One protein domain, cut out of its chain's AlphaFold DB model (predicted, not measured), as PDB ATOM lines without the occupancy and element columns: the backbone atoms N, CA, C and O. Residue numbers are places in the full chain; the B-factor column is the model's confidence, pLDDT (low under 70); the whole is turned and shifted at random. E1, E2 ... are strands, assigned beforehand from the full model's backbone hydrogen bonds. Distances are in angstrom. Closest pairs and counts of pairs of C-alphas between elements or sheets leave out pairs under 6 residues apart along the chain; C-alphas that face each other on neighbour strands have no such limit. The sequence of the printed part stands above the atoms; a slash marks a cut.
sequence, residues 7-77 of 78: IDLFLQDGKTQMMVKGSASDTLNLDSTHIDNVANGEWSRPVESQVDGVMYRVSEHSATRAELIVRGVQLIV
ATOM      1  N   ILE A   7      33.226 -29.653  -9.137       95.25
ATOM      2  CA  ILE A   7      32.678 -30.207 -10.374       95.25
ATOM      3  C   ILE A   7      31.207 -30.557 -10.148       95.25
ATOM      4  O   ILE A   7      30.867 -31.154  -9.128       95.25
ATOM      5  N   ASP A   8      30.360 -30.197 -11.107       95.88
ATOM      6  CA  ASP A   8      28.956 -30.606 -11.166       95.88
ATOM      7  C   ASP A   8      28.087 -30.190  -9.964       95.88
ATOM      8  O   ASP A   8      27.165 -30.903  -9.556       95.88
ATOM      9  N   LEU A   9      28.351 -29.012  -9.389       94.75
ATOM     10  CA  LEU A   9      27.564 -28.499  -8.262       94.75
ATOM     11  C   LEU A   9      26.117 -28.145  -8.634       94.75
ATOM     12  O   LEU A   9      25.230 -28.244  -7.786       94.75
ATOM     13  N   PHE A  10      25.878 -27.694  -9.866       95.19
ATOM     14  CA  PHE A  10      24.595 -27.122 -10.292       95.19
ATOM     15  C   PHE A  10      24.124 -27.650 -11.650       95.19
ATOM     16  O   PHE A  10      22.932 -27.878 -11.843       95.19
ATOM     17  N   LEU A  11      25.046 -27.847 -12.590       95.56
ATOM     18  CA  LEU A  11      24.811 -28.498 -13.877       95.56
ATOM     19  C   LEU A  11      25.668 -29.764 -13.919       95.56
ATOM     20  O   LEU A  11      26.795 -29.743 -13.457       95.56
ATOM     21  N   GLN A  12      25.149 -30.876 -14.430       96.25
ATOM     22  CA  GLN A  12      25.907 -32.132 -14.521       96.25
ATOM     23  C   GLN A  12      26.596 -32.204 -15.892       96.25
ATOM     24  O   GLN A  12      26.113 -32.890 -16.795       96.25
ATOM     25  N   ASP A  13      27.657 -31.419 -16.079       95.44
ATOM     26  CA  ASP A  13      28.317 -31.195 -17.376       95.44
ATOM     27  C   ASP A  13      29.847 -31.389 -17.362       95.44
ATOM     28  O   ASP A  13      30.526 -31.179 -18.372       95.44
ATOM     29  N   GLY A  14      30.384 -31.860 -16.239       96.94
ATOM     30  CA  GLY A  14      31.786 -32.169 -16.007       96.94
ATOM     31  C   GLY A  14      32.656 -30.957 -15.680       96.94
ATOM     32  O   GLY A  14      33.884 -31.090 -15.692       96.94
ATOM     33  N   LYS A  15      32.076 -29.779 -15.412       96.81
ATOM     34  CA  LYS A  15      32.841 -28.544 -15.183       96.81
ATOM     35  C   LYS A  15      32.837 -28.118 -13.723       96.81
ATOM     36  O   LYS A  15      31.868 -28.299 -12.992       96.81
ATOM     37  N   THR A  16      33.937 -27.487 -13.310       96.12
ATOM     38  CA  THR A  16      34.008 -26.781 -12.026       96.12
ATOM     39  C   THR A  16      33.122 -25.547 -12.088       96.12
ATOM     40  O   THR A  16      33.334 -24.681 -12.935       96.12
ATOM     41  N   GLN A  17      32.164 -25.444 -11.175       96.12
ATOM     42  CA  GLN A  17      31.138 -24.407 -11.215       96.12
ATOM     43  C   GLN A  17      31.156 -23.551  -9.955       96.12
ATOM     44  O   GLN A  17      31.324 -24.051  -8.844       96.12
ATOM     45  N   MET A  18      30.915 -22.255 -10.124       94.75
ATOM     46  CA  MET A  18      30.678 -21.310  -9.039       94.75
ATOM     47  C   MET A  18      29.371 -20.562  -9.292       94.75
ATOM     48  O   MET A  18      29.103 -20.125 -10.411       94.75
ATOM     49  N   MET A  19      28.568 -20.368  -8.242       94.75
ATOM     50  CA  MET A  19      27.305 -19.640  -8.343       94.75
ATOM     51  C   MET A  19      27.358 -18.290  -7.635       94.75
ATOM     52  O   MET A  19      27.739 -18.197  -6.469       94.75
ATOM     53  N   VAL A  20      26.884 -17.252  -8.324       94.94
ATOM     54  CA  VAL A  20      26.717 -15.905  -7.769       94.94
ATOM     55  C   VAL A  20      25.252 -15.495  -7.868       94.94
ATOM     56  O   VAL A  20      24.688 -15.347  -8.956       94.94
ATOM     57  N   LYS A  21      24.624 -15.293  -6.709       94.81
ATOM     58  CA  LYS A  21      23.269 -14.745  -6.591       94.81
ATOM     59  C   LYS A  21      23.367 -13.351  -5.989       94.81
ATOM     60  O   LYS A  21      23.867 -13.204  -4.879       94.81
ATOM     61  N   GLY A  22      22.867 -12.361  -6.712       94.94
ATOM     62  CA  GLY A  22      22.791 -10.982  -6.243       94.94
ATOM     63  C   GLY A  22      21.475 -10.325  -6.637       94.94
ATOM     64  O   GLY A  22      20.447 -10.987  -6.811       94.94
ATOM     65  N   SER A  23      21.527  -9.013  -6.803       96.75
ATOM     66  CA  SER A  23      20.423  -8.123  -7.141       96.75
ATOM     67  C   SER A  23      20.760  -7.274  -8.368       96.75
ATOM     68  O   SER A  23      21.926  -7.143  -8.735       96.75
ATOM     69  N   ALA A  24      19.749  -6.674  -9.006       92.88
ATOM     70  CA  ALA A  24      19.926  -5.932 -10.264       92.88
ATOM     71  C   ALA A  24      20.830  -4.690 -10.142       92.88
ATOM     72  O   ALA A  24      21.252  -4.139 -11.160       92.88
ATOM     73  N   SER A  25      21.113  -4.249  -8.912       96.75
ATOM     74  CA  SER A  25      22.067  -3.183  -8.596       96.75
ATOM     75  C   SER A  25      23.515  -3.663  -8.471       96.75
ATOM     76  O   SER A  25      24.420  -2.834  -8.465       96.75
ATOM     77  N   ASP A  26      23.747  -4.972  -8.378       97.62
ATOM     78  CA  ASP A  26      25.090  -5.535  -8.289       97.62
ATOM     79  C   ASP A  26      25.693  -5.683  -9.685       97.62
ATOM     80  O   ASP A  26      25.017  -6.089 -10.633       97.62
ATOM     81  N   THR A  27      26.986  -5.394  -9.807       95.06
ATOM     82  CA  THR A  27      27.748  -5.589 -11.046       95.06
ATOM     83  C   THR A  27      28.849  -6.604 -10.811       95.06
ATOM     84  O   THR A  27      29.645  -6.465  -9.884       95.06
ATOM     85  N   LEU A  28      28.909  -7.603 -11.682       92.50
ATOM     86  CA  LEU A  28      30.010  -8.541 -11.780       92.50
ATOM     87  C   LEU A  28      30.760  -8.256 -13.077       92.50
ATOM     88  O   LEU A  28      30.243  -8.501 -14.169       92.50
ATOM     89  N   ASN A  29      31.951  -7.677 -12.941       92.25
ATOM     90  CA  ASN A  29      32.809  -7.350 -14.068       92.25
ATOM     91  C   ASN A  29      33.834  -8.469 -14.280       92.25
ATOM     92  O   ASN A  29      34.632  -8.742 -13.383       92.25
ATOM     93  N   LEU A  30      33.776  -9.112 -15.444       89.94
ATOM     94  CA  LEU A  30      34.701 -10.162 -15.862       89.94
ATOM     95  C   LEU A  30      35.742  -9.662 -16.876       89.94
ATOM     96  O   LEU A  30      36.502 -10.466 -17.419       89.94
ATOM     97  N   ASP A  31      35.813  -8.351 -17.112       84.06
ATOM     98  CA  ASP A  31      36.872  -7.740 -17.907       84.06
ATOM     99  C   ASP A  31      38.222  -7.952 -17.202       84.06
ATOM    100  O   ASP A  31      38.428  -7.528 -16.063       84.06
ATOM    101  N   SER A  32      39.168  -8.594 -17.895       70.81
ATOM    102  CA  SER A  32      40.543  -8.805 -17.425       70.81
ATOM    103  C   SER A  32      40.653  -9.506 -16.057       70.81
ATOM    104  O   SER A  32      41.308  -9.015 -15.134       70.81
ATOM    105  N   THR A  33      40.092 -10.709 -15.930       74.12
ATOM    106  CA  THR A  33      40.258 -11.567 -14.742       74.12
ATOM    107  C   THR A  33      41.587 -12.326 -14.758       74.12
ATOM    108  O   THR A  33      41.614 -13.550 -14.618       74.12
ATOM    109  N   HIS A  34      42.702 -11.626 -14.978       84.12
ATOM    110  CA  HIS A  34      44.006 -12.258 -14.827       84.12
ATOM    111  C   HIS A  34      44.201 -12.655 -13.362       84.12
ATOM    112  O   HIS A  34      44.013 -11.844 -12.454       84.12
ATOM    113  N   ILE A  35      44.574 -13.912 -13.145       79.06
ATOM    114  CA  ILE A  35      44.899 -14.453 -11.831       79.06
ATOM    115  C   ILE A  35      46.282 -15.075 -11.944       79.06
ATOM    116  O   ILE A  35      46.520 -15.915 -12.815       79.06
ATOM    117  N   ASP A  36      47.183 -14.682 -11.046       83.94
ATOM    118  CA  ASP A  36      48.532 -15.237 -10.995       83.94
ATOM    119  C   ASP A  36      48.489 -16.769 -10.919       83.94
ATOM    120  O   ASP A  36      47.772 -17.357 -10.105       83.94
ATOM    121  N   ASN A  37      49.312 -17.417 -11.744       85.50
ATOM    122  CA  ASN A  37      49.409 -18.878 -11.877       85.50
ATOM    123  C   ASN A  37      48.159 -19.579 -12.440       85.50
ATOM    124  O   ASN A  37      48.095 -20.809 -12.423       85.50
ATOM    125  N   VAL A  38      47.194 -18.837 -12.985       83.94
ATOM    126  CA  VAL A  38      46.108 -19.388 -13.802       83.94
ATOM    127  C   VAL A  38      46.401 -19.087 -15.267       83.94
ATOM    128  O   VAL A  38      46.878 -18.009 -15.615       83.94
ATOM    129  N   ALA A  39      46.146 -20.061 -16.142       88.44
ATOM    130  CA  ALA A  39      46.306 -19.863 -17.575       88.44
ATOM    131  C   ALA A  39      45.434 -18.690 -18.054       88.44
ATOM    132  O   ALA A  39      44.251 -18.616 -17.717       88.44
ATOM    133  N   ASN A  40      46.026 -17.798 -18.852       89.88
ATOM    134  CA  ASN A  40      45.311 -16.670 -19.443       89.88
ATOM    135  C   ASN A  40      44.129 -17.167 -20.276       89.88
ATOM    136  O   ASN A  40      44.273 -18.096 -21.069       89.88
ATOM    137  N   GLY A  41      42.995 -16.498 -20.126       90.06
ATOM    138  CA  GLY A  41      41.792 -16.762 -20.887       90.06
ATOM    139  C   GLY A  41      40.797 -15.624 -20.735       90.06
ATOM    140  O   GLY A  41      40.967 -14.708 -19.932       90.06
ATOM    141  N   GLU A  42      39.763 -15.704 -21.553       91.62
ATOM    142  CA  GLU A  42      38.601 -14.826 -21.526       91.62
ATOM    143  C   GLU A  42      37.375 -15.605 -21.049       91.62
ATOM    144  O   GLU A  42      37.297 -16.833 -21.202       91.62
ATOM    145  N   TRP A  43      36.421 -14.876 -20.479       93.88
ATOM    146  CA  TRP A  43      35.096 -15.382 -20.145       93.88
ATOM    147  C   TRP A  43      34.184 -15.282 -21.359       93.88
ATOM    148  O   TRP A  43      34.107 -14.244 -22.012       93.88
ATOM    149  N   SER A  44      33.463 -16.356 -21.662       94.69
ATOM    150  CA  SER A  44      32.549 -16.367 -22.796       94.69
ATOM    151  C   SER A  44      31.376 -15.410 -22.587       94.69
ATOM    152  O   SER A  44      30.936 -15.152 -21.460       94.69
ATOM    153  N   ARG A  45      30.754 -14.979 -23.690       94.56
ATOM    154  CA  ARG A  45      29.417 -14.375 -23.614       94.56
ATOM    155  C   ARG A  45      28.467 -15.321 -22.866       94.56
ATOM    156  O   ARG A  45      28.507 -16.528 -23.124       94.56
ATOM    157  N   PRO A  46      27.633 -14.800 -21.950       94.94
ATOM    158  CA  PRO A  46      26.752 -15.634 -21.161       94.94
ATOM    159  C   PRO A  46      25.687 -16.288 -22.036       94.94
ATOM    160  O   PRO A  46      25.060 -15.624 -22.863       94.94
ATOM    161  N   VAL A  47      25.437 -17.567 -21.784       96.12
ATOM    162  CA  VAL A  47      24.284 -18.304 -22.309       96.12
ATOM    163  C   VAL A  47      23.275 -18.538 -21.197       96.12
ATOM    164  O   VAL A  47      23.626 -18.573 -20.021       96.12
ATOM    165  N   GLU A  48      22.005 -18.670 -21.546       97.12
ATOM    166  CA  GLU A  48      20.973 -18.987 -20.568       97.12
ATOM    167  C   GLU A  48      20.912 -20.496 -20.292       97.12
ATOM    168  O   GLU A  48      21.060 -21.315 -21.198       97.12
ATOM    169  N   SER A  49      20.697 -20.885 -19.034       96.94
ATOM    170  CA  SER A  49      20.541 -22.287 -18.622       96.94
ATOM    171  C   SER A  49      19.615 -22.411 -17.418       96.94
ATOM    172  O   SER A  49      19.524 -21.501 -16.592       96.94
ATOM    173  N   GLN A  50      18.919 -23.543 -17.315       97.38
ATOM    174  CA  GLN A  50      18.088 -23.854 -16.154       97.38
ATOM    175  C   GLN A  50      18.888 -24.637 -15.117       97.38
ATOM    176  O   GLN A  50      19.462 -25.673 -15.435       97.38
ATOM    177  N   VAL A  51      18.850 -24.170 -13.871       95.00
ATOM    178  CA  VAL A  51      19.305 -24.908 -12.687       95.00
ATOM    179  C   VAL A  51      18.099 -25.057 -11.772       95.00
ATOM    180  O   VAL A  51      17.527 -24.050 -11.348       95.00
ATOM    181  N   ASP A  52      17.673 -26.295 -11.524       93.62
ATOM    182  CA  ASP A  52      16.486 -26.624 -10.719       93.62
ATOM    183  C   ASP A  52      15.224 -25.829 -11.119       93.62
ATOM    184  O   ASP A  52      14.467 -25.336 -10.284       93.62
ATOM    185  N   GLY A  53      15.013 -25.650 -12.429       95.75
ATOM    186  CA  GLY A  53      13.870 -24.914 -12.988       95.75
ATOM    187  C   GLY A  53      13.968 -23.384 -12.893       95.75
ATOM    188  O   GLY A  53      13.049 -22.683 -13.314       95.75
ATOM    189  N   VAL A  54      15.075 -22.842 -12.381       96.00
ATOM    190  CA  VAL A  54      15.346 -21.401 -12.344       96.00
ATOM    191  C   VAL A  54      16.319 -21.034 -13.461       96.00
ATOM    192  O   VAL A  54      17.346 -21.680 -13.636       96.00
ATOM    193  N   MET A  55      16.012 -19.970 -14.204       96.75
ATOM    194  CA  MET A  55      16.892 -19.443 -15.251       96.75
ATOM    195  C   MET A  55      18.097 -18.705 -14.653       96.75
ATOM    196  O   MET A  55      17.938 -17.773 -13.855       96.75
ATOM    197  N   TYR A  56      19.290 -19.097 -15.092       97.38
ATOM    198  CA  TYR A  56      20.572 -18.449 -14.828       97.38
ATOM    199  C   TYR A  56      21.260 -18.103 -16.146       97.38
ATOM    200  O   TYR A  56      20.941 -18.644 -17.203       97.38
ATOM    201  N   ARG A  57      22.240 -17.207 -16.061       97.25
ATOM    202  CA  ARG A  57      23.232 -17.005 -17.116       97.25
ATOM    203  C   ARG A  57      24.507 -17.743 -16.739       97.25
ATOM    204  O   ARG A  57      24.910 -17.681 -15.581       97.25
ATOM    205  N   VAL A  58      25.136 -18.396 -17.700       96.88
ATOM    206  CA  VAL A  58      26.360 -19.175 -17.520       96.88
ATOM    207  C   VAL A  58      27.426 -18.623 -18.449       96.88
ATOM    208  O   VAL A  58      27.177 -18.458 -19.642       96.88
ATOM    209  N   SER A  59      28.594 -18.307 -17.901       96.12
ATOM    210  CA  SER A  59      29.784 -17.921 -18.660       96.12
ATOM    211  C   SER A  59      30.909 -18.898 -18.335       96.12
ATOM    212  O   SER A  59      31.113 -19.220 -17.165       96.12
ATOM    213  N   GLU A  60      31.615 -19.381 -19.356       95.62
ATOM    214  CA  GLU A  60      32.725 -20.326 -19.212       95.62
ATOM    215  C   GLU A  60      34.050 -19.610 -19.480       95.62
ATOM    216  O   GLU A  60      34.194 -18.878 -20.463       95.62
ATOM    217  N   HIS A  61      35.037 -19.839 -18.618       94.19
ATOM    218  CA  HIS A  61      36.390 -19.347 -18.828       94.19
ATOM    219  C   HIS A  61      37.144 -20.254 -19.809       94.19
ATOM    220  O   HIS A  61      37.322 -21.448 -19.569       94.19
ATOM    221  N   SER A  62      37.638 -19.683 -20.904       93.62
ATOM    222  CA  SER A  62      38.222 -20.420 -22.038       93.62
ATOM    223  C   SER A  62      39.423 -21.315 -21.701       93.62
ATOM    224  O   SER A  62      39.586 -22.366 -22.320       93.62
ATOM    225  N   ALA A  63      40.256 -20.937 -20.726       93.00
ATOM    226  CA  ALA A  63      41.464 -21.697 -20.395       93.00
ATOM    227  C   ALA A  63      41.249 -22.749 -19.299       93.00
ATOM    228  O   ALA A  63      41.810 -23.841 -19.360       93.00
ATOM    229  N   THR A  64      40.441 -22.429 -18.287       92.50
ATOM    230  CA  THR A  64      40.207 -23.311 -17.129       92.50
ATOM    231  C   THR A  64      38.961 -24.169 -17.284       92.50
ATOM    232  O   THR A  64      38.798 -25.125 -16.532       92.50
ATOM    233  N   ARG A  65      38.084 -23.821 -18.235       94.94
ATOM    234  CA  ARG A  65      36.755 -24.412 -18.426       94.94
ATOM    235  C   ARG A  65      35.831 -24.288 -17.212       94.94
ATOM    236  O   ARG A  65      34.844 -25.008 -17.112       94.94
ATOM    237  N   ALA A  66      36.167 -23.405 -16.273       94.25
ATOM    238  CA  ALA A  66      35.331 -23.141 -15.114       94.25
ATOM    239  C   ALA A  66      34.101 -22.333 -15.528       94.25
ATOM    240  O   ALA A  66      34.197 -21.449 -16.382       94.25
ATOM    241  N   GLU A  67      32.974 -22.599 -14.882       96.38
ATOM    242  CA  GLU A  67      31.721 -21.903 -15.137       96.38
ATOM    243  C   GLU A  67      31.331 -20.982 -13.994       96.38
ATOM    244  O   GLU A  67      31.406 -21.327 -12.811       96.38
ATOM    245  N   LEU A  68      30.829 -19.817 -14.378       95.50
ATOM    246  CA  LEU A  68      30.189 -18.875 -13.488       95.50
ATOM    247  C   LEU A  68      28.695 -18.834 -13.792       95.50
ATOM    248  O   LEU A  68      28.272 -18.367 -14.850       95.50
ATOM    249  N   ILE A  69      27.898 -19.313 -12.842       96.62
ATOM    250  CA  ILE A  69      26.444 -19.403 -12.937       96.62
ATOM    251  C   ILE A  69      25.843 -18.239 -12.151       96.62
ATOM    252  O   ILE A  69      25.926 -18.178 -10.923       96.62
ATOM    253  N   VAL A  70      25.245 -17.279 -12.851       96.56
ATOM    254  CA  VAL A  70      24.860 -15.990 -12.268       96.56
ATOM    255  C   VAL A  70      23.379 -15.684 -12.422       96.56
ATOM    256  O   VAL A  70      22.769 -15.903 -13.472       96.56
ATOM    257  N   ARG A  71      22.795 -15.104 -11.371       96.12
ATOM    258  CA  ARG A  71      21.435 -14.555 -11.390       96.12
ATOM    259  C   ARG A  71      21.352 -13.288 -10.556       96.12
ATOM    260  O   ARG A  71      21.971 -13.167  -9.502       96.12
ATOM    261  N   GLY A  72      20.532 -12.357 -11.026       94.88
ATOM    262  CA  GLY A  72      20.243 -11.112 -10.330       94.88
ATOM    263  C   GLY A  72      21.255 -10.011 -10.609       94.88
ATOM    264  O   GLY A  72      20.830  -8.879 -10.657       94.88
ATOM    265  N   VAL A  73      22.524 -10.313 -10.887       94.75
ATOM    266  CA  VAL A  73      23.574  -9.305 -11.142       94.75
ATOM    267  C   VAL A  73      23.570  -8.777 -12.582       94.75
ATOM    268  O   VAL A  73      23.137  -9.472 -13.499       94.75
ATOM    269  N   GLN A  74      24.136  -7.597 -12.825       94.25
ATOM    270  CA  GLN A  74      24.588  -7.175 -14.155       94.25
ATOM    271  C   GLN A  74      25.943  -7.832 -14.442       94.25
ATOM    272  O   GLN A  74      26.828  -7.804 -13.592       94.25
ATOM    273  N   LEU A  75      26.093  -8.464 -15.608       92.38
ATOM    274  CA  LEU A  75      27.335  -9.149 -15.988       92.38
ATOM    275  C   LEU A  75      27.983  -8.380 -17.132       92.38
ATOM    276  O   LEU A  75      27.315  -8.150 -18.141       92.38
ATOM    277  N   ILE A  76      29.250  -8.015 -16.965       92.19
ATOM    278  CA  ILE A  76      30.067  -7.374 -17.997       92.19
ATOM    279  C   ILE A  76      31.137  -8.379 -18.431       92.19
ATOM    280  O   ILE A  76      31.799  -8.973 -17.582       92.19
ATOM    281  N   VAL A  77      31.238  -8.588 -19.742       88.69
ATOM    282  CA  VAL A  77      32.208  -9.458 -20.423       88.69
ATOM    283  C   VAL A  77      32.622  -8.776 -21.724       88.69
ATOM    284  O   VAL A  77      31.753  -8.201 -22.393       88.69
TER     285      VAL A  77
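What this domain is: This is residues 7 to 77 of the 78 residues of an uncharacterized protein of Burkholderia sp. PAMC 26561 (UniProt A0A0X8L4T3). A strongly twisted, curled sheet of four strands, E1, E5, E4 and E3, makes the body, and a small separate pair of short strands, E2 and E6, lies beyond the ends of E1 and E5, where both chain stretches fold back after tight links. A long loop, residues 30 to 46, swings out from this small pair to Asn 37 and comes back to the four-stranded sheet. The printed part has 71 residues with no named helix and six named strands, E1 to E6 in order along the chain; the larger sheet, in the order E1, E5, E4, E3, is mixed, and E2 and E6 are parallel. The class is all strand, though 29 of the 71 residues, under half, are in named elements. The whole is compact, with a radius of gyration of the C-alphas of 12.0 A, yet flat, spanning 35 by 30 by 16 A.

How they stand to each other: E1, residues 16 to 21, is an edge strand and the parallel neighbour of E5, residues 67 to 71, at 16 degrees; N 18 and O 67 are 2.9 A apart, within hydrogen-bond range. E2, residues 27 to 29, is the parallel neighbour of E6, residues 74 to 76, at 15 degrees, with N 28 and O 74 at 2.8 A. E3, residues 47 to 51, is the other edge strand of the larger sheet. It forms a hairpin with E4, residues 54 to 60, antiparallel at 131 degrees, with N 49 and O 56 at 2.9 A. E4 and E5 form a second hairpin, antiparallel at 144 degrees, with N 70 and O 57 at 2.8 A. E3, E4 and E5 make a meander, each strand the antiparallel neighbour of the one before. Among the pairs that are apart are E1 and E3, E2 and E5, and E4 and E6.

Where its parts are: E1 begins at C-alpha 16, (34.008, -26.781, -12.026), and is 17.0 A long; E2 is 6.2 A. E3 is 12.7 A long, and E4, the longest strand with seven residues, measures 18.7 A from C-alpha 54, (15.346, -21.401, -12.344), to C-alpha 60. E5 is 13.2 A long, and E6, 6.7 A, ends at C-alpha 76, (30.067, -7.374, -17.997).

The domain as a whole: The two C-alphas farthest apart, those of Asn 37 and Gly 53, are 36.1 A apart. The printed part, residues 7 to 77, has no cut. The link from E2 to E3, 17 residues, is long; that from E4 to E5 is short, and the others are tight. The mean pLDDT of the printed part is 93.2, and no printed residue is under 70.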